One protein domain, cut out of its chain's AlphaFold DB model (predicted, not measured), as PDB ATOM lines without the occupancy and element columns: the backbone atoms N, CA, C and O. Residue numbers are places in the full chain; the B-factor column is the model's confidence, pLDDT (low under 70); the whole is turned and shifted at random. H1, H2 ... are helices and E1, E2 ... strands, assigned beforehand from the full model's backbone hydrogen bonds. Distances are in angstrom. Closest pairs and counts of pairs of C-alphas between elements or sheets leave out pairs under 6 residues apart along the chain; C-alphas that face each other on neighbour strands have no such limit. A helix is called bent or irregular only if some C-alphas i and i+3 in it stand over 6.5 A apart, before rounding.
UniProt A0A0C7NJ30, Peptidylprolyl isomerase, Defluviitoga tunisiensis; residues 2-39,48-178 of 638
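Overview. This is residues 2 to 39 and 48 to 178 of the 638 residues of the protein "Peptidylprolyl isomerase" of Defluviitoga tunisiensis (UniProt A0A0C7NJ30). Four long helices link in a ring, H1 to H2 to H3 to H6 and back to H1, each steeply tilted to the next; the hairpin of E1 and E2 sits beside H3, and H4 and H5 form a corner by H6. Residues 2 to 12 of H1 stick out. The 169 printed residues run H1 E1 E2 H2 H3 H4 H5 H6, mostly helix, with one antiparallel sheet, E1 - E2. The whole is compact, radius of gyration of the C-alphas 17.5 A, spanning 52 by 49 by 39 A.

Along the chain. Find C-alpha 2 at (-59.045, -41.034, -8.124); from there H1 runs to residue 37, 50.9 A, with a kink of 49 degrees near residue 9 and irregular, C-alphas 7 and 10 being 7.3 A apart. Next come E1, residues 52 to 58, E2, 68 to 70, H2, 71 to 89, 26.7 A, and H3, 98 to 122, 36.4 A. H4 is 129 to 140, H5 143 to 153, and H6, 156 to 176, 30.4 A, ends at C-alpha 176 (-32.751, -61.277, 17.518).

Arrangement. Start at the hub, H6: its residues 157 to 165 touch H1, closest C-alphas Ala 30 and Ala 158, 3.9 A, at a steep tilt of 65 degrees. H6 touches H3 at C-alphas Ala 120 and Val 172, 6.2 A, and H4 at Leu 132 and Ala 164, 6.4 A. H5 touches H6 only at the corner, C-alphas Val 150 and Glu 156, 5.6 A. H2 touches H1, closest C-alphas Ser 28 and Leu 77, 6.5 A, and H3, Ser 78 and Lys 103, 6.0 A. In the hairpin, N 53 and O 69 are 2.8 A apart, within hydrogen-bond range. Every O i to N i+4 pair is within range in H2 to H6; in H1, 24 of 32.

Size, cuts and confidence. Residues 40 to 47 are not printed; C-alphas 39 and 48 are 17.7 A apart. No link printed whole is long. Residues 2 to 39 and 153 have pLDDT under 70.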
ATOM      1  N   ASN A   2     -59.005 -42.008  -9.242       40.00
ATOM      2  CA  ASN A   2     -59.045 -41.034  -8.124       40.00
ATOM      3  C   ASN A   2     -59.319 -41.608  -6.718       40.00
ATOM      4  O   ASN A   2     -58.737 -41.135  -5.747       40.00
ATOM      5  N   ASN A   3     -60.140 -42.655  -6.587       33.78
ATOM      6  CA  ASN A   3     -60.416 -43.258  -5.273       33.78
ATOM      7  C   ASN A   3     -59.292 -44.181  -4.786       33.78
ATOM      8  O   ASN A   3     -59.192 -44.440  -3.592       33.78
ATOM      9  N   TRP A   4     -58.437 -44.663  -5.693       33.28
ATOM     10  CA  TRP A   4     -57.286 -45.484  -5.325       33.28
ATOM     11  C   TRP A   4     -56.144 -44.602  -4.817       33.28
ATOM     12  O   TRP A   4     -55.642 -44.855  -3.726       33.28
ATOM     13  N   PHE A   5     -55.835 -43.509  -5.530       30.95
ATOM     14  CA  PHE A   5     -54.825 -42.543  -5.095       30.95
ATOM     15  C   PHE A   5     -55.209 -41.861  -3.780       30.95
ATOM     16  O   PHE A   5     -54.435 -41.975  -2.848       30.95
ATOM     17  N   LYS A   6     -56.418 -41.303  -3.606       41.22
ATOM     18  CA  LYS A   6     -56.814 -40.682  -2.318       41.22
ATOM     19  C   LYS A   6     -56.832 -41.655  -1.128       41.22
ATOM     20  O   LYS A   6     -56.517 -41.267  -0.008       41.22
ATOM     21  N   LYS A   7     -57.187 -42.926  -1.356       37.88
ATOM     22  CA  LYS A   7     -57.208 -43.956  -0.300       37.88
ATOM     23  C   LYS A   7     -55.801 -44.417   0.097       37.88
ATOM     24  O   LYS A   7     -55.600 -44.815   1.238       37.88
ATOM     25  N   HIS A   8     -54.841 -44.340  -0.825       36.12
ATOM     26  CA  HIS A   8     -53.463 -44.777  -0.602       36.12
ATOM     27  C   HIS A   8     -52.471 -43.613  -0.546       36.12
ATOM     28  O   HIS A   8     -51.301 -43.869  -0.348       36.12
ATOM     29  N   GLU A   9     -52.887 -42.352  -0.648       39.19
ATOM     30  CA  GLU A   9     -52.005 -41.177  -0.633       39.19
ATOM     31  C   GLU A   9     -51.258 -41.068   0.696       39.19
ATOM     32  O   GLU A   9     -50.038 -40.992   0.705       39.19
ATOM     33  N   LYS A  10     -51.952 -41.221   1.832       36.81
ATOM     34  CA  LYS A  10     -51.289 -41.327   3.144       36.81
ATOM     35  C   LYS A  10     -50.374 -42.549   3.235       36.81
ATOM     36  O   LYS A  10     -49.312 -42.451   3.826       36.81
ATOM     37  N   LEU A  11     -50.746 -43.677   2.633       31.64
ATOM     38  CA  LEU A  11     -49.989 -44.935   2.680       31.64
ATOM     39  C   LEU A  11     -48.747 -44.904   1.776       31.64
ATOM     40  O   LEU A  11     -47.701 -45.390   2.173       31.64
ATOM     41  N   ILE A  12     -48.832 -44.275   0.605       34.84
ATOM     42  CA  ILE A  12     -47.751 -44.044  -0.357       34.84
ATOM     43  C   ILE A  12     -46.821 -42.964   0.185       34.84
ATOM     44  O   ILE A  12     -45.614 -43.147   0.141       34.84
ATOM     45  N   THR A  13     -47.348 -41.895   0.782       39.53
ATOM     46  CA  THR A  13     -46.538 -40.896   1.483       39.53
ATOM     47  C   THR A  13     -45.833 -41.522   2.688       39.53
ATOM     48  O   THR A  13     -44.641 -41.308   2.835       39.53
ATOM     49  N   ILE A  14     -46.485 -42.384   3.482       37.38
ATOM     50  CA  ILE A  14     -45.857 -43.132   4.592       37.38
ATOM     51  C   ILE A  14     -44.838 -44.175   4.097       37.38
ATOM     52  O   ILE A  14     -43.784 -44.308   4.709       37.38
ATOM     53  N   LEU A  15     -45.092 -44.886   2.994       31.75
ATOM     54  CA  LEU A  15     -44.175 -45.888   2.420       31.75
ATOM     55  C   LEU A  15     -42.965 -45.244   1.734       31.75
ATOM     56  O   LEU A  15     -41.848 -45.743   1.852       31.75
ATOM     57  N   VAL A  16     -43.163 -44.109   1.061       37.31
ATOM     58  CA  VAL A  16     -42.081 -43.298   0.498       37.31
ATOM     59  C   VAL A  16     -41.293 -42.645   1.632       37.31
ATOM     60  O   VAL A  16     -40.071 -42.725   1.625       37.31
ATOM     61  N   ILE A  17     -41.955 -42.111   2.665       38.31
ATOM     62  CA  ILE A  17     -41.303 -41.655   3.901       38.31
ATOM     63  C   ILE A  17     -40.503 -42.801   4.532       38.31
ATOM     64  O   ILE A  17     -39.335 -42.584   4.794       38.31
ATOM     65  N   ALA A  18     -41.021 -44.022   4.676       32.84
ATOM     66  CA  ALA A  18     -40.287 -45.165   5.237       32.84
ATOM     67  C   ALA A  18     -39.056 -45.573   4.398       32.84
ATOM     68  O   ALA A  18     -37.979 -45.798   4.954       32.84
ATOM     69  N   GLY A  19     -39.178 -45.583   3.065       32.44
ATOM     70  CA  GLY A  19     -38.051 -45.803   2.149       32.44
ATOM     71  C   GLY A  19     -37.002 -44.682   2.196       32.44
ATOM     72  O   GLY A  19     -35.807 -44.945   2.066       32.44
ATOM     73  N   PHE A  20     -37.426 -43.439   2.447       37.97
ATOM     74  CA  PHE A  20     -36.538 -42.296   2.664       37.97
ATOM     75  C   PHE A  20     -35.942 -42.255   4.075       37.97
ATOM     76  O   PHE A  20     -34.781 -41.879   4.202       37.97
ATOM     77  N   LEU A  21     -36.667 -42.677   5.117       37.84
ATOM     78  CA  LEU A  21     -36.190 -42.735   6.500       37.84
ATOM     79  C   LEU A  21     -34.985 -43.680   6.574       37.84
ATOM     80  O   LEU A  21     -33.954 -43.269   7.091       37.84
ATOM     81  N   ALA A  22     -35.016 -44.848   5.923       40.84
ATOM     82  CA  ALA A  22     -33.856 -45.745   5.871       40.84
ATOM     83  C   ALA A  22     -32.589 -45.079   5.282       40.84
ATOM     84  O   ALA A  22     -31.501 -45.261   5.816       40.84
ATOM     85  N   GLY A  23     -32.707 -44.257   4.228       40.47
ATOM     86  CA  GLY A  23     -31.566 -43.560   3.606       40.47
ATOM     87  C   GLY A  23     -31.133 -42.254   4.296       40.47
ATOM     88  O   GLY A  23     -29.953 -41.902   4.269       40.47
ATOM     89  N   ILE A  24     -32.070 -41.530   4.921       45.31
ATOM     90  CA  ILE A  24     -31.887 -40.189   5.506       45.31
ATOM     91  C   ILE A  24     -31.487 -40.239   6.991       45.31
ATOM     92  O   ILE A  24     -30.681 -39.408   7.422       45.31
ATOM     93  N   VAL A  25     -31.949 -41.246   7.752       47.59
ATOM     94  CA  VAL A  25     -31.546 -41.553   9.152       47.59
ATOM     95  C   VAL A  25     -30.038 -41.496   9.342       47.59
ATOM     96  O   VAL A  25     -29.504 -41.094  10.378       47.59
ATOM     97  N   TRP A  26     -29.328 -41.893   8.302       43.91
ATOM     98  CA  TRP A  26     -27.898 -42.022   8.327       43.91
ATOM     99  C   TRP A  26     -27.128 -40.710   8.172       43.91
ATOM    100  O   TRP A  26     -25.938 -40.706   8.470       43.91
ATOM    101  N   TRP A  27     -27.764 -39.598   7.785       34.88
ATOM    102  CA  TRP A  27     -27.093 -38.301   7.624       34.88
ATOM    103  C   TRP A  27     -27.025 -37.468   8.917       34.88
ATOM    104  O   TRP A  27     -26.017 -36.798   9.161       34.88
ATOM    105  N   SER A  28     -28.026 -37.525   9.805       42.94
ATOM    106  CA  SER A  28     -28.049 -36.666  11.006       42.94
ATOM    107  C   SER A  28     -27.121 -37.162  12.119       42.94
ATOM    108  O   SER A  28     -26.324 -36.387  12.646       42.94
ATOM    109  N   ILE A  29     -27.126 -38.465  12.417       43.19
ATOM    110  CA  ILE A  29     -26.236 -39.086  13.416       43.19
ATOM    111  C   ILE A  29     -24.777 -38.917  13.008       43.19
ATOM    112  O   ILE A  29     -23.903 -38.620  13.815       43.19
ATOM    113  N   ALA A  30     -24.535 -39.033  11.718       41.53
ATOM    114  CA  ALA A  30     -23.279 -38.819  11.046       41.53
ATOM    115  C   ALA A  30     -22.705 -37.412  11.172       41.53
ATOM    116  O   ALA A  30     -21.532 -37.234  11.516       41.53
ATOM    117  N   THR A  31     -23.535 -36.403  10.962       40.62
ATOM    118  CA  THR A  31     -23.131 -35.001  11.071       40.62
ATOM    119  C   THR A  31     -23.031 -34.564  12.543       40.62
ATOM    120  O   THR A  31     -22.129 -33.814  12.923       40.62
ATOM    121  N   TYR A  32     -23.875 -35.111  13.422       42.09
ATOM    122  CA  TYR A  32     -23.877 -34.807  14.856       42.09
ATOM    123  C   TYR A  32     -22.747 -35.517  15.634       42.09
ATOM    124  O   TYR A  32     -22.109 -34.918  16.501       42.09
ATOM    125  N   LEU A  33     -22.415 -36.770  15.299       37.97
ATOM    126  CA  LEU A  33     -21.279 -37.491  15.891       37.97
ATOM    127  C   LEU A  33     -19.925 -37.026  15.323       37.97
ATOM    128  O   LEU A  33     -18.941 -36.983  16.069       37.97
ATOM    129  N   SER A  34     -19.849 -36.636  14.042       36.75
ATOM    130  CA  SER A  34     -18.609 -36.101  13.440       36.75
ATOM    131  C   SER A  34     -18.261 -34.688  13.921       36.75
ATOM    132  O   SER A  34     -17.093 -34.417  14.224       36.75
ATOM    133  N   SER A  35     -19.257 -33.811  14.095       37.22
ATOM    134  CA  SER A  35     -19.061 -32.465  14.661       37.22
ATOM    135  C   SER A  35     -18.583 -32.494  16.121       37.22
ATOM    136  O   SER A  35     -17.811 -31.627  16.542       37.22
ATOM    137  N   LYS A  36     -18.934 -33.536  16.891       39.50
ATOM    138  CA  LYS A  36     -18.405 -33.748  18.251       39.50
ATOM    139  C   LYS A  36     -17.026 -34.414  18.298       39.50
ATOM    140  O   LYS A  36     -16.239 -34.068  19.176       39.50
ATOM    141  N   ARG A  37     -16.673 -35.319  17.372       36.31
ATOM    142  CA  ARG A  37     -15.336 -35.963  17.367       36.31
ATOM    143  C   ARG A  37     -14.202 -35.054  16.887       36.31
ATOM    144  O   ARG A  37     -13.063 -35.265  17.294       36.31
ATOM    145  N   THR A  38     -14.493 -34.035  16.080       29.88
ATOM    146  CA  THR A  38     -13.500 -33.027  15.648       29.88
ATOM    147  C   THR A  38     -13.282 -31.901  16.667       29.88
ATOM    148  O   THR A  38     -12.321 -31.143  16.547       29.88
ATOM    149  N   SER A  39     -14.096 -31.841  17.723       30.44
ATOM    150  CA  SER A  39     -14.056 -30.792  18.747       30.44
ATOM    151  C   SER A  39     -13.415 -31.286  20.046       30.44
ATOM    152  O   SER A  39     -14.023 -31.259  21.116       30.44
ATOM    153  N   ASN A  48     -28.046 -29.800  27.102       80.25
ATOM    154  CA  ASN A  48     -29.069 -29.539  28.107       80.25
ATOM    155  C   ASN A  48     -30.267 -30.448  27.833       80.25
ATOM    156  O   ASN A  48     -30.802 -30.458  26.725       80.25
ATOM    157  N   LYS A  49     -30.708 -31.180  28.854       83.56
ATOM    158  CA  LYS A  49     -31.905 -32.016  28.801       83.56
ATOM    159  C   LYS A  49     -33.163 -31.215  28.432       83.56
ATOM    160  O   LYS A  49     -34.015 -31.730  27.720       83.56
ATOM    161  N   GLU A  50     -33.246 -29.936  28.798       85.19
ATOM    162  CA  GLU A  50     -34.345 -29.028  28.403       85.19
ATOM    163  C   GLU A  50     -34.378 -28.734  26.885       85.19
ATOM    164  O   GLU A  50     -35.409 -28.337  26.330       85.19
ATOM    165  N   ASN A  51     -33.259 -28.969  26.190       89.25
ATOM    166  CA  ASN A  51     -33.166 -28.888  24.730       89.25
ATOM    167  C   ASN A  51     -33.480 -30.228  24.040       89.25
ATOM    168  O   ASN A  51     -33.361 -30.331  22.815       89.25
ATOM    169  N   SER A  52     -33.866 -31.259  24.794       93.56
ATOM    170  CA  SER A  52     -34.422 -32.478  24.215       93.56
ATOM    171  C   SER A  52     -35.878 -32.265  23.796       93.56
ATOM    172  O   SER A  52     -36.574 -31.386  24.300       93.56
ATOM    173  N   VAL A  53     -36.319 -33.047  22.820       96.00
ATOM    174  CA  VAL A  53     -37.736 -33.285  22.536       96.00
ATOM    175  C   VAL A  53     -38.245 -34.408  23.427       96.00
ATOM    176  O   VAL A  53     -39.332 -34.303  23.989       96.00
ATOM    177  N   LEU A  54     -37.451 -35.472  23.557       97.06
ATOM    178  CA  LEU A  54     -37.828 -36.695  24.246       97.06
ATOM    179  C   LEU A  54     -36.627 -37.285  24.992       97.06
ATOM    180  O   LEU A  54     -35.539 -37.422  24.429       97.06
ATOM    181  N   VAL A  55     -36.846 -37.693  26.239       96.81
ATOM    182  CA  VAL A  55     -35.932 -38.536  27.016       96.81
ATOM    183  C   VAL A  55     -36.555 -39.913  27.184       96.81
ATOM    184  O   VAL A  55     -37.703 -40.040  27.614       96.81
ATOM    185  N   ILE A  56     -35.791 -40.947  26.835       97.75
ATOM    186  CA  ILE A  56     -36.207 -42.342  26.990       97.75
ATOM    187  C   ILE A  56     -36.015 -42.762  28.444       97.75
ATOM    188  O   ILE A  56     -34.981 -42.476  29.052       97.75
ATOM    189  N   THR A  57     -36.995 -43.468  28.994       98.00
ATOM    190  CA  THR A  57     -36.893 -44.102  30.311       98.00
ATOM    191  C   THR A  57     -36.876 -45.613  30.174       98.00
ATOM    192  O   THR A  57     -37.404 -46.152  29.209       98.00
ATOM    193  N   LYS A  58     -36.289 -46.298  31.151       97.81
ATOM    194  CA  LYS A  58     -36.382 -47.741  31.356       97.81
ATOM    195  C   LYS A  58     -36.776 -47.983  32.806       97.81
ATOM    196  O   LYS A  58     -36.144 -47.432  33.704       97.81
ATOM    197  N   ASP A  59     -37.837 -48.748  33.044       97.25
ATOM    198  CA  ASP A  59     -38.383 -48.954  34.394       97.25
ATOM    199  C   ASP A  59     -38.722 -47.642  35.127       97.25
ATOM    200  O   ASP A  59     -38.576 -47.515  36.344       97.25
ATOM    201  N   GLY A  60     -39.146 -46.625  34.368       95.56
ATOM    202  CA  GLY A  60     -39.412 -45.277  34.877       95.56
ATOM    203  C   GLY A  60     -38.162 -44.462  35.237       95.56
ATOM    204  O   GLY A  60     -38.297 -43.314  35.656       95.56
ATOM    205  N   VAL A  61     -36.957 -45.013  35.060       96.81
ATOM    206  CA  VAL A  61     -35.682 -44.314  35.262       96.81
ATOM    207  C   VAL A  61     -35.191 -43.769  33.929       96.81
ATOM    208  O   VAL A  61     -35.151 -44.479  32.930       96.81
ATOM    209  N   GLU A  62     -34.811 -42.500  33.900       96.12
ATOM    210  CA  GLU A  62     -34.282 -41.858  32.699       96.12
ATOM    211  C   GLU A  62     -32.954 -42.477  32.270       96.12
ATOM    212  O   GLU A  62     -32.050 -42.678  33.082       96.12
ATOM    213  N   LEU A  63     -32.836 -42.763  30.977       94.50
ATOM    214  CA  LEU A  63     -31.567 -43.143  30.381       94.50
ATOM    215  C   LEU A  63     -30.701 -41.897  30.190       94.50
ATOM    216  O   LEU A  63     -31.203 -40.826  29.859       94.50
ATOM    217  N   GLU A  64     -29.392 -42.042  30.369       90.88
ATOM    218  CA  GLU A  64     -28.424 -40.968  30.132       90.88
ATOM    219  C   GLU A  64     -28.239 -40.686  28.632       90.88
ATOM    220  O   GLU A  64     -28.609 -41.483  27.767       90.88
ATOM    221  N   TYR A  65     -27.614 -39.561  28.286       86.25
ATOM    222  CA  TYR A  65     -27.154 -39.335  26.913       86.25
ATOM    223  C   TYR A  65     -26.245 -40.509  26.461       86.25
ATOM    224  O   TYR A  65     -25.362 -40.900  27.230       86.25
ATOM    225  N   PRO A  66     -26.404 -41.089  25.249       88.50
ATOM    226  CA  PRO A  66     -27.046 -40.546  24.046       88.50
ATOM    227  C   PRO A  66     -28.519 -40.926  23.819       88.50
ATOM    228  O   PRO A  66     -29.021 -40.718  22.719       88.50
ATOM    229  N   TYR A  67     -29.240 -41.437  24.820       91.94
ATOM    230  CA  TYR A  67     -30.636 -41.889  24.675       91.94
ATOM    231  C   TYR A  67     -31.679 -40.762  24.747       91.94
ATOM    232  O   TYR A  67     -32.865 -41.001  24.968       91.94
ATOM    233  N   TRP A  68     -31.235 -39.521  24.565       93.88
ATOM    234  CA  TRP A  68     -32.093 -38.347  24.445       93.88
ATOM    235  C   TRP A  68     -32.240 -37.994  22.968       93.88
ATOM    236  O   TRP A  68     -31.270 -38.047  22.210       93.88
ATOM    237  N   ILE A  69     -33.442 -37.601  22.570       94.88
ATOM    238  CA  ILE A  69     -33.752 -37.108  21.230       94.88
ATOM    239  C   ILE A  69     -33.725 -35.587  21.291       94.88
ATOM    240  O   ILE A  69     -34.517 -34.979  22.011       94.88
ATOM    241  N   MET A  70     -32.794 -34.963  20.573       92.69
ATOM    242  CA  MET A  70     -32.541 -33.522  20.689       92.69
ATOM    243  C   MET A  70     -33.399 -32.706  19.716       92.69
ATOM    244  O   MET A  70     -33.630 -33.134  18.588       92.69
ATOM    245  N   LYS A  71     -33.809 -31.488  20.106       93.25
ATOM    246  CA  LYS A  71     -34.572 -30.568  19.231       93.25
ATOM    247  C   LYS A  71     -33.861 -30.296  17.906       93.25
ATOM    248  O   LYS A  71     -34.482 -30.375  16.850       93.25
ATOM    249  N   ASP A  72     -32.556 -30.048  17.950       88.75
ATOM    250  CA  ASP A  72     -31.759 -29.785  16.745       88.75
ATOM    251  C   ASP A  72     -31.671 -31.007  15.820       88.75
ATOM    252  O   ASP A  72     -31.654 -30.850  14.602       88.75
ATOM    253  N   GLU A  73     -31.654 -32.222  16.383       87.88
ATOM    254  CA  GLU A  73     -31.644 -33.471  15.610       87.88
ATOM    255  C   GLU A  73     -32.962 -33.646  14.851       87.88
ATOM    256  O   GLU A  73     -32.947 -33.877  13.641       87.88
ATOM    257  N   VAL A  74     -34.094 -33.458  15.540       92.56
ATOM    258  CA  VAL A  74     -35.428 -33.527  14.929       92.56
ATOM    259  C   VAL A  74     -35.576 -32.453  13.851       92.56
ATOM    260  O   VAL A  74     -35.940 -32.767  12.723       92.56
ATOM    261  N   ASN A  75     -35.219 -31.201  14.154       90.38
ATOM    262  CA  ASN A  75     -35.337 -30.091  13.207       90.38
ATOM    263  C   ASN A  75     -34.477 -30.290  11.950       90.38
ATOM    264  O   ASN A  75     -34.952 -30.026  10.844       90.38
ATOM    265  N   ALA A  76     -33.236 -30.764  12.099       84.94
ATOM    266  CA  ALA A  76     -32.353 -31.027  10.964       84.94
ATOM    267  C   ALA A  76     -32.922 -32.118  10.043       84.94
ATOM    268  O   ALA A  76     -32.960 -31.935   8.826       84.94
ATOM    269  N   LEU A  77     -33.420 -33.217  10.621       83.88
ATOM    270  CA  LEU A  77     -34.049 -34.300   9.865       83.88
ATOM    271  C   LEU A  77     -35.337 -33.842   9.173       83.88
ATOM    272  O   LEU A  77     -35.530 -34.135   7.994       83.88
ATOM    273  N   SER A  78     -36.186 -33.066   9.855       88.38
ATOM    274  CA  SER A  78     -37.419 -32.544   9.256       88.38
ATOM    275  C   SER A  78     -37.128 -31.625   8.072       88.38
ATOM    276  O   SER A  78     -37.765 -31.747   7.029       88.38
ATOM    277  N   GLN A  79     -36.143 -30.728   8.193       87.56
ATOM    278  CA  GLN A  79     -35.754 -29.833   7.097       87.56
ATOM    279  C   GLN A  79     -35.202 -30.603   5.898       87.56
ATOM    280  O   GLN A  79     -35.568 -30.312   4.761       87.56
ATOM    281  N   GLN A  80     -34.349 -31.597   6.142       82.62
ATOM    282  CA  GLN A  80     -33.813 -32.439   5.079       82.62
ATOM    283  C   GLN A  80     -34.935 -33.191   4.355       82.62
ATOM    284  O   GLN A  80     -34.981 -33.204   3.125       82.62
ATOM    285  N   GLN A  81     -35.865 -33.788   5.097       81.75
ATOM    286  CA  GLN A  81     -36.964 -34.545   4.509       81.75
ATOM    287  C   GLN A  81     -37.936 -33.651   3.731       81.75
ATOM    288  O   GLN A  81     -38.359 -34.024   2.638       81.75
ATOM    289  N   ALA A  82     -38.211 -32.442   4.224       85.81
ATOM    290  CA  ALA A  82     -39.003 -31.451   3.503       85.81
ATOM    291  C   ALA A  82     -38.343 -31.020   2.179       85.81
ATOM    292  O   ALA A  82     -39.021 -30.914   1.156       85.81
ATOM    293  N   GLN A  83     -37.018 -30.826   2.161       84.38
ATOM    294  CA  GLN A  83     -36.274 -30.510   0.932       84.38
ATOM    295  C   GLN A  83     -36.340 -31.650  -0.086       84.38
ATOM    296  O   GLN A  83     -36.513 -31.406  -1.279       84.38
ATOM    297  N   MET A  84     -36.233 -32.895   0.380       78.94
ATOM    298  CA  MET A  84     -36.352 -34.065  -0.487       78.94
ATOM    299  C   MET A  84     -37.767 -34.183  -1.053       78.94
ATOM    300  O   MET A  84     -37.918 -34.337  -2.261       78.94
ATOM    301  N   TYR A  85     -38.798 -34.015  -0.223       81.06
ATOM    302  CA  TYR A  85     -40.187 -33.977  -0.682       81.06
ATOM    303  C   TYR A  85     -40.385 -32.933  -1.793       81.06
ATOM    304  O   TYR A  85     -40.913 -33.248  -2.862       81.06
ATOM    305  N   GLN A  86     -39.847 -31.724  -1.607       83.12
ATOM    306  CA  GLN A  86     -39.892 -30.677  -2.626       83.12
ATOM    307  C   GLN A  86     -39.150 -31.057  -3.914       83.12
ATOM    308  O   GLN A  86     -39.637 -30.760  -5.003       83.12
ATOM    309  N   LEU A  87     -37.995 -31.718  -3.819       78.06
ATOM    310  CA  LEU A  87     -37.218 -32.135  -4.986       78.06
ATOM    311  C   LEU A  87     -37.939 -33.205  -5.820       78.06
ATOM    312  O   LEU A  87     -37.914 -33.129  -7.047       78.06
ATOM    313  N   TYR A  88     -38.569 -34.189  -5.171       77.19
ATOM    314  CA  TYR A  88     -39.240 -35.297  -5.863       77.19
ATOM    315  C   TYR A  88     -40.619 -34.925  -6.399       77.19
ATOM    316  O   TYR A  88     -40.966 -35.323  -7.509       77.19
ATOM    317  N   TYR A  89     -41.402 -34.167  -5.626       78.25
ATOM    318  CA  TYR A  89     -42.796 -33.871  -5.958       78.25
ATOM    319  C   TYR A  89     -43.008 -32.468  -6.529       78.25
ATOM    320  O   TYR A  89     -44.088 -32.166  -7.029       78.25
ATOM    321  N   GLY A  90     -42.004 -31.588  -6.450       79.69
ATOM    322  CA  GLY A  90     -42.135 -30.186  -6.857       79.69
ATOM    323  C   GLY A  90     -43.066 -29.365  -5.958       79.69
ATOM    324  O   GLY A  90     -43.391 -28.231  -6.301       79.69
ATOM    325  N   GLN A  91     -43.500 -29.919  -4.822       79.94
ATOM    326  CA  GLN A  91     -44.444 -29.303  -3.890       79.94
ATOM    327  C   GLN A  91     -43.805 -29.137  -2.515       79.94
ATOM    328  O   GLN A  91     -43.032 -29.980  -2.069       79.94
ATOM    329  N   GLN A  92     -44.117 -28.036  -1.838       87.12
ATOM    330  CA  GLN A  92     -43.729 -27.849  -0.443       87.12
ATOM    331  C   GLN A  92     -44.727 -28.558   0.471       87.12
ATOM    332  O   GLN A  92     -45.894 -28.708   0.113       87.12
ATOM    333  N   LEU A  93     -44.253 -28.983   1.642       88.62
ATOM    334  CA  LEU A  93     -45.127 -29.475   2.706       88.62
ATOM    335  C   LEU A  93     -46.056 -28.361   3.186       88.62
ATOM    336  O   LEU A  93     -45.657 -27.190   3.205       88.62
ATOM    337  N   ASP A  94     -47.260 -28.735   3.614       91.56
ATOM    338  CA  ASP A  94     -48.163 -27.802   4.270       91.56
ATOM    339  C   ASP A  94     -47.480 -27.193   5.513       91.56
ATOM    340  O   ASP A  94     -46.926 -27.924   6.345       91.56
ATOM    341  N   PRO A  95     -47.466 -25.854   5.650       91.31
ATOM    342  CA  PRO A  95     -46.694 -25.192   6.695       91.31
ATOM    343  C   PRO A  95     -47.297 -25.347   8.097       91.31
ATOM    344  O   PRO A  95     -46.602 -25.040   9.062       91.31
ATOM    345  N   VAL A  96     -48.553 -25.793   8.215       94.00
ATOM    346  CA  VAL A  96     -49.286 -25.860   9.487       94.00
ATOM    347  C   VAL A  96     -49.314 -27.288  10.023       94.00
ATOM    348  O   VAL A  96     -48.955 -27.519  11.174       94.00
ATOM    349  N   PHE A  97     -49.708 -28.263   9.200       94.19
ATOM    350  CA  PHE A  97     -49.944 -29.629   9.682       94.19
ATOM    351  C   PHE A  97     -48.799 -30.591   9.362       94.19
ATOM    352  O   PHE A  97     -48.347 -31.335  10.238       94.19
ATOM    353  N   ASP A  98     -48.294 -30.579   8.127       93.06
ATOM    354  CA  ASP A  98     -47.383 -31.626   7.649       93.06
ATOM    355  C   ASP A  98     -46.046 -31.626   8.398       93.06
ATOM    356  O   ASP A  98     -45.505 -32.689   8.705       93.06
ATOM    357  N   TYR A  99     -45.522 -30.449   8.760       90.88
ATOM    358  CA  TYR A  99     -44.288 -30.352   9.543       90.88
ATOM    359  C   TYR A  99     -44.419 -30.955  10.946       90.88
ATOM    360  O   TYR A  99     -43.463 -31.565  11.430       90.88
ATOM    361  N   LEU A 100     -45.573 -30.815  11.605       92.81
ATOM    362  CA  LEU A 100     -45.810 -31.411  12.923       92.81
ATOM    363  C   LEU A 100     -45.883 -32.933  12.835       92.81
ATOM    364  O   LEU A 100     -45.238 -33.627  13.624       92.81
ATOM    365  N   VAL A 101     -46.619 -33.447  11.847       94.00
ATOM    366  CA  VAL A 101     -46.719 -34.890  11.584       94.00
ATOM    367  C   VAL A 101     -45.337 -35.472  11.298       94.00
ATOM    368  O   VAL A 101     -44.944 -36.468  11.906       94.00
ATOM    369  N   LEU A 102     -44.569 -34.805  10.436       92.81
ATOM    370  CA  LEU A 102     -43.208 -35.186  10.083       92.81
ATOM    371  C   LEU A 102     -42.279 -35.218  11.306       92.81
ATOM    372  O   LEU A 102     -41.556 -36.192  11.514       92.81
ATOM    373  N   LYS A 103     -42.302 -34.174  12.146       95.19
ATOM    374  CA  LYS A 103     -41.507 -34.133  13.383       95.19
ATOM    375  C   LYS A 103     -41.872 -35.279  14.325       95.19
ATOM    376  O   LYS A 103     -40.967 -35.920  14.851       95.19
ATOM    377  N   ASN A 104     -43.162 -35.567  14.511       95.81
ATOM    378  CA  ASN A 104     -43.603 -36.679  15.351       95.81
ATOM    379  C   ASN A 104     -43.088 -38.033  14.829       95.81
ATOM    380  O   ASN A 104     -42.522 -38.812  15.591       95.81
ATOM    381  N   GLN A 105     -43.193 -38.279  13.518       93.69
ATOM    382  CA  GLN A 105     -42.665 -39.497  12.889       93.69
ATOM    383  C   GLN A 105     -41.149 -39.640  13.073       93.69
ATOM    384  O   GLN A 105     -40.657 -40.730  13.367       93.69
ATOM    385  N   ILE A 106     -40.403 -38.541  12.942       93.69
ATOM    386  CA  ILE A 106     -38.956 -38.528  13.184       93.69
ATOM    387  C   ILE A 106     -38.637 -38.862  14.643       93.69
ATOM    388  O   ILE A 106     -37.693 -39.605  14.899       93.69
ATOM    389  N   VAL A 107     -39.413 -38.353  15.604       96.69
ATOM    390  CA  VAL A 107     -39.236 -38.682  17.026       96.69
ATOM    391  C   VAL A 107     -39.474 -40.168  17.285       96.69
ATOM    392  O   VAL A 107     -38.653 -40.787  17.958       96.69
ATOM    393  N   ASP A 108     -40.540 -40.755  16.736       94.94
ATOM    394  CA  ASP A 108     -40.829 -42.188  16.889       94.94
ATOM    395  C   ASP A 108     -39.737 -43.065  16.263       94.94
ATOM    396  O   ASP A 108     -39.271 -44.029  16.869       94.94
ATOM    397  N   MET A 109     -39.256 -42.686  15.083       92.44
ATOM    398  CA  MET A 109     -38.141 -43.364  14.431       92.44
ATOM    399  C   MET A 109     -36.846 -43.274  15.256       92.44
ATOM    400  O   MET A 109     -36.159 -44.278  15.453       92.44
ATOM    401  N   LEU A 110     -36.495 -42.083  15.751       93.81
ATOM    402  CA  LEU A 110     -35.304 -41.889  16.581       93.81
ATOM    403  C   LEU A 110     -35.424 -42.642  17.910       93.81
ATOM    404  O   LEU A 110     -34.431 -43.183  18.390       93.81
ATOM    405  N   TYR A 111     -36.624 -42.721  18.487       96.75
ATOM    406  CA  TYR A 111     -36.898 -43.525  19.674       96.75
ATOM    407  C   TYR A 111     -36.523 -44.989  19.432       96.75
ATOM    408  O   TYR A 111     -35.696 -45.542  20.158       96.75
ATOM    409  N   ASP A 112     -37.029 -45.583  18.354       95.62
ATOM    410  CA  ASP A 112     -36.745 -46.968  17.972       95.62
ATOM    411  C   ASP A 112     -35.255 -47.201  17.735       95.62
ATOM    412  O   ASP A 112     -34.665 -48.148  18.263       95.62
ATOM    413  N   GLN A 113     -34.611 -46.275  17.030       92.31
ATOM    414  CA  GLN A 113     -33.182 -46.334  16.775       92.31
ATOM    415  C   GLN A 113     -32.347 -46.306  18.062       92.31
ATOM    416  O   GLN A 113     -31.370 -47.049  18.188       92.31
ATOM    417  N   ARG A 114     -32.717 -45.468  19.037       94.19
ATOM    418  CA  ARG A 114     -32.029 -45.397  20.334       94.19
ATOM    419  C   ARG A 114     -32.212 -46.677  21.146       94.19
ATOM    420  O   ARG A 114     -31.271 -47.086  21.824       94.19
ATOM    421  N   LEU A 115     -33.360 -47.344  21.044       97.00
ATOM    422  CA  LEU A 115     -33.582 -48.638  21.696       97.00
ATOM    423  C   LEU A 115     -32.767 -49.768  21.056       97.00
ATOM    424  O   LEU A 115     -32.185 -50.582  21.774       97.00
ATOM    425  N   ILE A 116     -32.660 -49.784  19.724       95.38
ATOM    426  CA  ILE A 116     -31.794 -50.721  18.992       95.38
ATOM    427  C   ILE A 116     -30.328 -50.494  19.383       95.38
ATOM    428  O   ILE A 116     -29.609 -51.451  19.683       95.38
ATOM    429  N   GLN A 117     -29.893 -49.230  19.456       93.12
ATOM    430  CA  GLN A 117     -28.561 -48.873  19.946       93.12
ATOM    431  C   GLN A 117     -28.344 -49.365  21.382       93.12
ATOM    432  O   GLN A 117     -27.326 -50.002  21.654       93.12
ATOM    433  N   TYR A 118     -29.302 -49.122  22.280       95.12
ATOM    434  CA  TYR A 118     -29.220 -49.576  23.667       95.12
ATOM    435  C   TYR A 118     -29.041 -51.093  23.740       95.12
ATOM    436  O   TYR A 118     -28.130 -51.576  24.413       95.12
ATOM    437  N   TYR A 119     -29.853 -51.850  22.998       96.88
ATOM    438  CA  TYR A 119     -29.731 -53.303  22.943       96.88
ATOM    439  C   TYR A 119     -28.353 -53.743  22.435       96.88
ATOM    440  O   TYR A 119     -27.738 -54.641  23.015       96.88
ATOM    441  N   ALA A 120     -27.837 -53.097  21.385       94.44
ATOM    442  CA  ALA A 120     -26.526 -53.415  20.834       94.44
ATOM    443  C   ALA A 120     -25.392 -53.184  21.844       94.44
ATOM    444  O   ALA A 120     -24.480 -54.009  21.943       94.44
ATOM    445  N   GLU A 121     -25.457 -52.092  22.611       91.56
ATOM    446  CA  GLU A 121     -24.492 -51.775  23.667       91.56
ATOM    447  C   GLU A 121     -24.524 -52.819  24.790       91.56
ATOM    448  O   GLU A 121     -23.470 -53.315  25.190       91.56
ATOM    449  N   GLN A 122     -25.716 -53.216  25.250       95.06
ATOM    450  CA  GLN A 122     -25.849 -54.212  26.321       95.06
ATOM    451  C   GLN A 122     -25.403 -55.620  25.895       95.06
ATOM    452  O   GLN A 122     -24.951 -56.403  26.730       95.06
ATOM    453  N   ASN A 123     -25.497 -55.944  24.602       96.75
ATOM    454  CA  ASN A 123     -25.234 -57.287  24.075       96.75
ATOM    455  C   ASN A 123     -23.910 -57.419  23.305       96.75
ATOM    456  O   ASN A 123     -23.649 -58.465  22.717       96.75
ATOM    457  N   ASN A 124     -23.042 -56.401  23.336       94.06
ATOM    458  CA  ASN A 124     -21.762 -56.379  22.611       94.06
ATOM    459  C   ASN A 124     -21.914 -56.568  21.087       94.06
ATOM    460  O   ASN A 124     -21.101 -57.239  20.454       94.06
ATOM    461  N   LEU A 125     -22.949 -55.963  20.500       92.94
ATOM    462  CA  LEU A 125     -23.253 -56.019  19.061       92.94
ATOM    463  C   LEU A 125     -22.842 -54.742  18.312       92.94
ATOM    464  O   LEU A 125     -23.183 -54.561  17.142       92.94
ATOM    465  N   LEU A 126     -22.103 -53.844  18.971       89.06
ATOM    466  CA  LEU A 126     -21.538 -52.666  18.320       89.06
ATOM    467  C   LEU A 126     -20.581 -53.070  17.181       89.06
ATOM    468  O   LEU A 126     -19.859 -54.060  17.316       89.06
ATOM    469  N   PRO A 127     -20.516 -52.294  16.084       86.12
ATOM    470  CA  PRO A 127     -19.588 -52.559  14.989       86.12
ATOM    471  C   PRO A 127     -18.141 -52.580  15.476       86.12
ATOM    472  O   PRO A 127     -17.663 -51.621  16.091       86.12
ATOM    473  N   ASP A 128     -17.409 -53.643  15.154       86.44
ATOM    474  CA  ASP A 128     -15.976 -53.664  15.399       86.44
ATOM    475  C   ASP A 128     -15.235 -52.771  14.385       86.44
ATOM    476  O   ASP A 128     -15.657 -52.563  13.242       86.44
ATOM    477  N   SER A 129     -14.089 -52.226  14.800       87.06
ATOM    478  CA  SER A 129     -13.321 -51.293  13.968       87.06
ATOM    479  C   SER A 129     -12.808 -51.911  12.667       87.06
ATOM    480  O   SER A 129     -12.551 -51.183  11.712       87.06
ATOM    481  N   LYS A 130     -12.596 -53.232  12.632       89.94
ATOM    482  CA  LYS A 130     -12.065 -53.913  11.451       89.94
ATOM    483  C   LYS A 130     -13.150 -53.970  10.377       89.94
ATOM    484  O   LYS A 130     -12.905 -53.473   9.283       89.94
ATOM    485  N   THR A 131     -14.338 -54.462  10.719       86.75
ATOM    486  CA  THR A 131     -15.498 -54.539   9.821       86.75
ATOM    487  C   THR A 131     -15.864 -53.161   9.273       86.75
ATOM    488  O   THR A 131     -16.017 -52.988   8.065       86.75
ATOM    489  N   LEU A 132     -15.904 -52.134  10.132       84.31
ATOM    490  CA  LEU A 132     -16.191 -50.768   9.689       84.31
ATOM    491  C   LEU A 132     -15.142 -50.244   8.691       84.31
ATOM    492  O   LEU A 132     -15.494 -49.677   7.657       84.31
ATOM    493  N   ASN A 133     -13.851 -50.444   8.977       87.69
ATOM    494  CA  ASN A 133     -12.773 -50.010   8.085       87.69
ATOM    495  C   ASN A 133     -12.776 -50.769   6.753       87.69
ATOM    496  O   ASN A 133     -12.506 -50.164   5.717       87.69
ATOM    497  N   GLU A 134     -13.086 -52.065   6.760       90.12
ATOM    498  CA  GLU A 134     -13.241 -52.865   5.541       90.12
ATOM    499  C   GLU A 134     -14.378 -52.319   4.666       90.12
ATOM    500  O   GLU A 134     -14.151 -52.050   3.485       90.12
ATOM    501  N   SER A 135     -15.547 -52.027   5.246       85.81
ATOM    502  CA  SER A 135     -16.669 -51.406   4.527       85.81
ATOM    503  C   SER A 135     -16.306 -50.044   3.924       85.81
ATOM    504  O   SER A 135     -16.599 -49.783   2.757       85.81
ATOM    505  N   ILE A 136     -15.602 -49.187   4.673       84.06
ATOM    506  CA  ILE A 136     -15.137 -47.883   4.170       84.06
ATOM    507  C   ILE A 136     -14.142 -48.062   3.017       84.06
ATOM    508  O   ILE A 136     -14.242 -47.374   2.001       84.06
ATOM    509  N   ASN A 137     -13.180 -48.977   3.156       91.38
ATOM    510  CA  ASN A 137     -12.172 -49.231   2.128       91.38
ATOM    511  C   ASN A 137     -12.800 -49.769   0.838       91.38
ATOM    512  O   ASN A 137     -12.384 -49.369  -0.249       91.38
ATOM    513  N   ASN A 138     -13.829 -50.614   0.950       86.69
ATOM    514  CA  ASN A 138     -14.585 -51.110  -0.196       86.69
ATOM    515  C   ASN A 138     -15.284 -49.969  -0.950       86.69
ATOM    516  O   ASN A 138     -15.204 -49.915  -2.175       86.69
ATOM    517  N   LEU A 139     -15.896 -49.013  -0.241       82.19
ATOM    518  CA  LEU A 139     -16.477 -47.827  -0.884       82.19
ATOM    519  C   LEU A 139     -15.408 -46.924  -1.520       82.19
ATOM    520  O   LEU A 139     -15.619 -46.395  -2.610       82.19
ATOM    521  N   LYS A 140     -14.242 -46.781  -0.876       89.69
ATOM    522  CA  LYS A 140     -13.100 -46.002  -1.388       89.69
ATOM    523  C   LYS A 140     -12.411 -46.625  -2.604       89.69
ATOM    524  O   LYS A 140     -11.645 -45.933  -3.269       89.69
ATOM    525  N   ALA A 141     -12.672 -47.897  -2.916       90.81
ATOM    526  CA  ALA A 141     -12.062 -48.578  -4.059       90.81
ATOM    527  C   ALA A 141     -12.417 -47.919  -5.405       90.81
ATOM    528  O   ALA A 141     -11.633 -47.991  -6.351       90.81
ATOM    529  N   ASN A 142     -13.572 -47.248  -5.486       89.19
ATOM    530  CA  ASN A 142     -13.941 -46.398  -6.611       89.19
ATOM    531  C   ASN A 142     -13.942 -44.931  -6.165       89.19
ATOM    532  O   ASN A 142     -14.892 -44.464  -5.541       89.19
ATOM    533  N   GLU A 143     -12.879 -44.203  -6.508       90.62
ATOM    534  CA  GLU A 143     -12.669 -42.812  -6.088       90.62
ATOM    535  C   GLU A 143     -13.789 -41.869  -6.555       90.62
ATOM    536  O   GLU A 143     -14.222 -41.005  -5.795       90.62
ATOM    537  N   ASN A 144     -14.316 -42.062  -7.769       85.50
ATOM    538  CA  ASN A 144     -15.416 -41.241  -8.283       85.50
ATOM    539  C   ASN A 144     -16.692 -41.459  -7.463       85.50
ATOM    540  O   ASN A 144     -17.313 -40.489  -7.026       85.50
ATOM    541  N   ASN A 145     -17.048 -42.719  -7.199       79.69
ATOM    542  CA  ASN A 145     -18.208 -43.045  -6.370       79.69
ATOM    543  C   ASN A 145     -18.013 -42.539  -4.937       79.69
ATOM    544  O   ASN A 145     -18.925 -41.948  -4.371       79.69
ATOM    545  N   TRP A 146     -16.823 -42.717  -4.364       83.44
ATOM    546  CA  TRP A 146     -16.496 -42.228  -3.029       83.44
ATOM    547  C   TRP A 146     -16.652 -40.709  -2.915       83.44
ATOM    548  O   TRP A 146     -17.291 -40.229  -1.981       83.44
ATOM    549  N   ASN A 147     -16.134 -39.952  -3.885       84.25
ATOM    550  CA  ASN A 147     -16.264 -38.496  -3.907       84.25
ATOM    551  C   ASN A 147     -17.728 -38.056  -4.037       84.25
ATOM    552  O   ASN A 147     -18.136 -37.106  -3.371       84.25
ATOM    553  N   MET A 148     -18.538 -38.765  -4.833       75.62
ATOM    554  CA  MET A 148     -19.983 -38.519  -4.911       75.62
ATOM    555  C   MET A 148     -20.685 -38.806  -3.580       75.62
ATOM    556  O   MET A 148     -21.465 -37.978  -3.122       75.62
ATOM    557  N   ILE A 149     -20.376 -39.935  -2.935       74.19
ATOM    558  CA  ILE A 149     -20.930 -40.323  -1.630       74.19
ATOM    559  C   ILE A 149     -20.567 -39.272  -0.576       74.19
ATOM    560  O   ILE A 149     -21.446 -38.759   0.106       74.19
ATOM    561  N   VAL A 150     -19.295 -38.889  -0.462       78.44
ATOM    562  CA  VAL A 150     -18.859 -37.865   0.499       78.44
ATOM    563  C   VAL A 150     -19.484 -36.508   0.194       78.44
ATOM    564  O   VAL A 150     -19.876 -35.814   1.124       78.44
ATOM    565  N   SER A 151     -19.616 -36.129  -1.079       75.88
ATOM    566  CA  SER A 151     -20.299 -34.888  -1.455       75.88
ATOM    567  C   SER A 151     -21.783 -34.917  -1.092       75.88
ATOM    568  O   SER A 151     -22.317 -33.890  -0.688       75.88
ATOM    569  N   TYR A 152     -22.440 -36.070  -1.234       71.50
ATOM    570  CA  TYR A 152     -23.845 -36.254  -0.882       71.50
ATOM    571  C   TYR A 152     -24.051 -36.226   0.638       71.50
ATOM    572  O   TYR A 152     -24.899 -35.494   1.135       71.50
ATOM    573  N   TYR A 153     -23.223 -36.957   1.391       68.50
ATOM    574  CA  TYR A 153     -23.305 -37.039   2.852       68.50
ATOM    575  C   TYR A 153     -22.513 -35.933   3.581       68.50
ATOM    576  O   TYR A 153     -22.473 -35.900   4.808       68.50
ATOM    577  N   GLY A 154     -21.893 -35.003   2.860       77.12
ATOM    578  CA  GLY A 154     -21.190 -33.824   3.380       77.12
ATOM    579  C   GLY A 154     -19.783 -34.067   3.947       77.12
ATOM    580  O   GLY A 154     -18.936 -33.178   3.858       77.12
ATOM    581  N   SER A 155     -19.489 -35.237   4.527       83.75
ATOM    582  CA  SER A 155     -18.145 -35.558   5.037       83.75
ATOM    583  C   SER A 155     -17.855 -37.061   5.090       83.75
ATOM    584  O   SER A 155     -18.761 -37.888   5.126       83.75
ATOM    585  N   GLU A 156     -16.573 -37.436   5.148       85.19
ATOM    586  CA  GLU A 156     -16.183 -38.836   5.359       85.19
ATOM    587  C   GLU A 156     -16.686 -39.367   6.708       85.19
ATOM    588  O   GLU A 156     -17.193 -40.484   6.773       85.19
ATOM    589  N   ASP A 157     -16.576 -38.587   7.783       81.00
ATOM    590  CA  ASP A 157     -17.020 -39.024   9.111       81.00
ATOM    591  C   ASP A 157     -18.539 -39.209   9.180       81.00
ATOM    592  O   ASP A 157     -19.026 -40.071   9.920       81.00
ATOM    593  N   ALA A 158     -19.275 -38.464   8.352       74.31
ATOM    594  CA  ALA A 158     -20.688 -38.701   8.164       74.31
ATOM    595  C   ALA A 158     -20.944 -40.091   7.552       74.31
ATOM    596  O   ALA A 158     -21.652 -40.912   8.133       74.31
ATOM    597  N   VAL A 159     -20.258 -40.425   6.457       78.25
ATOM    598  CA  VAL A 159     -20.349 -41.754   5.825       78.25
ATOM    599  C   VAL A 159     -19.945 -42.879   6.789       78.25
ATOM    600  O   VAL A 159     -20.588 -43.926   6.827       78.25
ATOM    601  N   LYS A 160     -18.910 -42.676   7.615       81.50
ATOM    602  CA  LYS A 160     -18.489 -43.672   8.619       81.50
ATOM    603  C   LYS A 160     -19.574 -43.959   9.647       81.50
ATOM    604  O   LYS A 160     -19.762 -45.108  10.030       81.50
ATOM    605  N   SER A 161     -20.248 -42.922  10.121       77.88
ATOM    606  CA  SER A 161     -21.286 -43.060  11.142       77.88
ATOM    607  C   SER A 161     -22.544 -43.717  10.572       77.88
ATOM    608  O   SER A 161     -23.124 -44.572  11.228       77.88
ATOM    609  N   LEU A 162     -22.901 -43.382   9.329       77.12
ATOM    610  CA  LEU A 162     -23.901 -44.078   8.516       77.12
ATOM    611  C   LEU A 162     -23.612 -45.587   8.470       77.12
ATOM    612  O   LEU A 162     -24.434 -46.395   8.899       77.12
ATOM    613  N   LEU A 163     -22.408 -45.968   8.037       81.75
ATOM    614  CA  LEU A 163     -22.007 -47.375   7.967       81.75
ATOM    615  C   LEU A 163     -22.023 -48.054   9.336       81.75
ATOM    616  O   LEU A 163     -22.468 -49.191   9.448       81.75
ATOM    617  N   ALA A 164     -21.553 -47.366  10.378       82.44
ATOM    618  CA  ALA A 164     -21.580 -47.897  11.733       82.44
ATOM    619  C   ALA A 164     -23.018 -48.184  12.191       82.44
ATOM    620  O   ALA A 164     -23.276 -49.264  12.708       82.44
ATOM    621  N   SER A 165     -23.959 -47.270  11.948       81.50
ATOM    622  CA  SER A 165     -25.373 -47.476  12.275       81.50
ATOM    623  C   SER A 165     -25.986 -48.636  11.488       81.50
ATOM    624  O   SER A 165     -26.662 -49.469  12.082       81.50
ATOM    625  N   GLY A 166     -25.717 -48.742  10.182       83.94
ATOM    626  CA  GLY A 166     -26.217 -49.855   9.364       83.94
ATOM    627  C   GLY A 166     -25.655 -51.219   9.789       83.94
ATOM    628  O   GLY A 166     -26.396 -52.194   9.880       83.94
ATOM    629  N   ILE A 167     -24.360 -51.291  10.124       85.81
ATOM    630  CA  ILE A 167     -23.740 -52.516  10.656       85.81
ATOM    631  C   ILE A 167     -24.320 -52.857  12.034       85.81
ATOM    632  O   ILE A 167     -24.588 -54.022  12.305       85.81
ATOM    633  N   LEU A 168     -24.530 -51.858  12.897       89.38
ATOM    634  CA  LEU A 168     -25.138 -52.052  14.214       89.38
ATOM    635  C   LEU A 168     -26.531 -52.666  14.075       89.38
ATOM    636  O   LEU A 168     -26.804 -53.688  14.697       89.38
ATOM    637  N   GLU A 169     -27.393 -52.073  13.247       88.62
ATOM    638  CA  GLU A 169     -28.746 -52.581  13.030       88.62
ATOM    639  C   GLU A 169     -28.718 -54.001  12.456       88.62
ATOM    640  O   GLU A 169     -29.410 -54.878  12.967       88.62
ATOM    641  N   SER A 170     -27.851 -54.264  11.471       90.06
ATOM    642  CA  SER A 170     -27.659 -55.607  10.915       90.06
ATOM    643  C   SER A 170     -27.220 -56.619  11.981       90.06
ATOM    644  O   SER A 170     -27.773 -57.716  12.053       90.06
ATOM    645  N   ASN A 171     -26.284 -56.254  12.863       93.38
ATOM    646  CA  ASN A 171     -25.842 -57.117  13.959       93.38
ATOM    647  C   ASN A 171     -26.984 -57.436  14.931       93.38
ATOM    648  O   ASN A 171     -27.136 -58.590  15.332       93.38
ATOM    649  N   VAL A 172     -27.792 -56.437  15.305       95.94
ATOM    650  CA  VAL A 172     -28.949 -56.643  16.188       95.94
ATOM    651  C   VAL A 172     -29.986 -57.526  15.512       95.94
ATOM    652  O   VAL A 172     -30.396 -58.530  16.088       95.94
ATOM    653  N   ARG A 173     -30.356 -57.208  14.271       94.88
ATOM    654  CA  ARG A 173     -31.322 -57.960  13.470       94.88
ATOM    655  C   ARG A 173     -30.914 -59.426  13.315       94.88
ATOM    656  O   ARG A 173     -31.720 -60.317  13.563       94.88
ATOM    657  N   ASN A 174     -29.642 -59.695  13.028       94.75
ATOM    658  CA  ASN A 174     -29.113 -61.058  12.973       94.75
ATOM    659  C   ASN A 174     -29.138 -61.765  14.335       94.75
ATOM    660  O   ASN A 174     -29.323 -62.978  14.389       94.75
ATOM    661  N   ALA A 175     -28.958 -61.038  15.439       97.31
ATOM    662  CA  ALA A 175     -28.974 -61.624  16.776       97.31
ATOM    663  C   ALA A 175     -30.389 -61.982  17.262       97.31
ATOM    664  O   ALA A 175     -30.552 -62.992  17.945       97.31
ATOM    665  N   VAL A 176     -31.395 -61.165  16.938       97.38
ATOM    666  CA  VAL A 176     -32.751 -61.277  17.518       97.38
ATOM    667  C   VAL A 176     -33.800 -61.808  16.548       97.38
ATOM    668  O   VAL A 176     -34.827 -62.324  16.976       97.38
ATOM    669  N   ALA A 177     -33.538 -61.710  15.247       96.69
ATOM    670  CA  ALA A 177     -34.490 -62.016  14.187       96.69
ATOM    671  C   ALA A 177     -33.901 -62.947  13.113       96.69
ATOM    672  O   ALA A 177     -34.383 -62.971  11.983       96.69
ATOM    673  N   ALA A 178     -32.871 -63.738  13.435       95.50
ATOM    674  CA  ALA A 178     -32.386 -64.776  12.527       95.50
ATOM    675  C   ALA A 178     -33.532 -65.705  12.093       95.50
ATOM    676  O   ALA A 178     -34.346 -66.144  12.914       95.50
TER     677      ALA A 178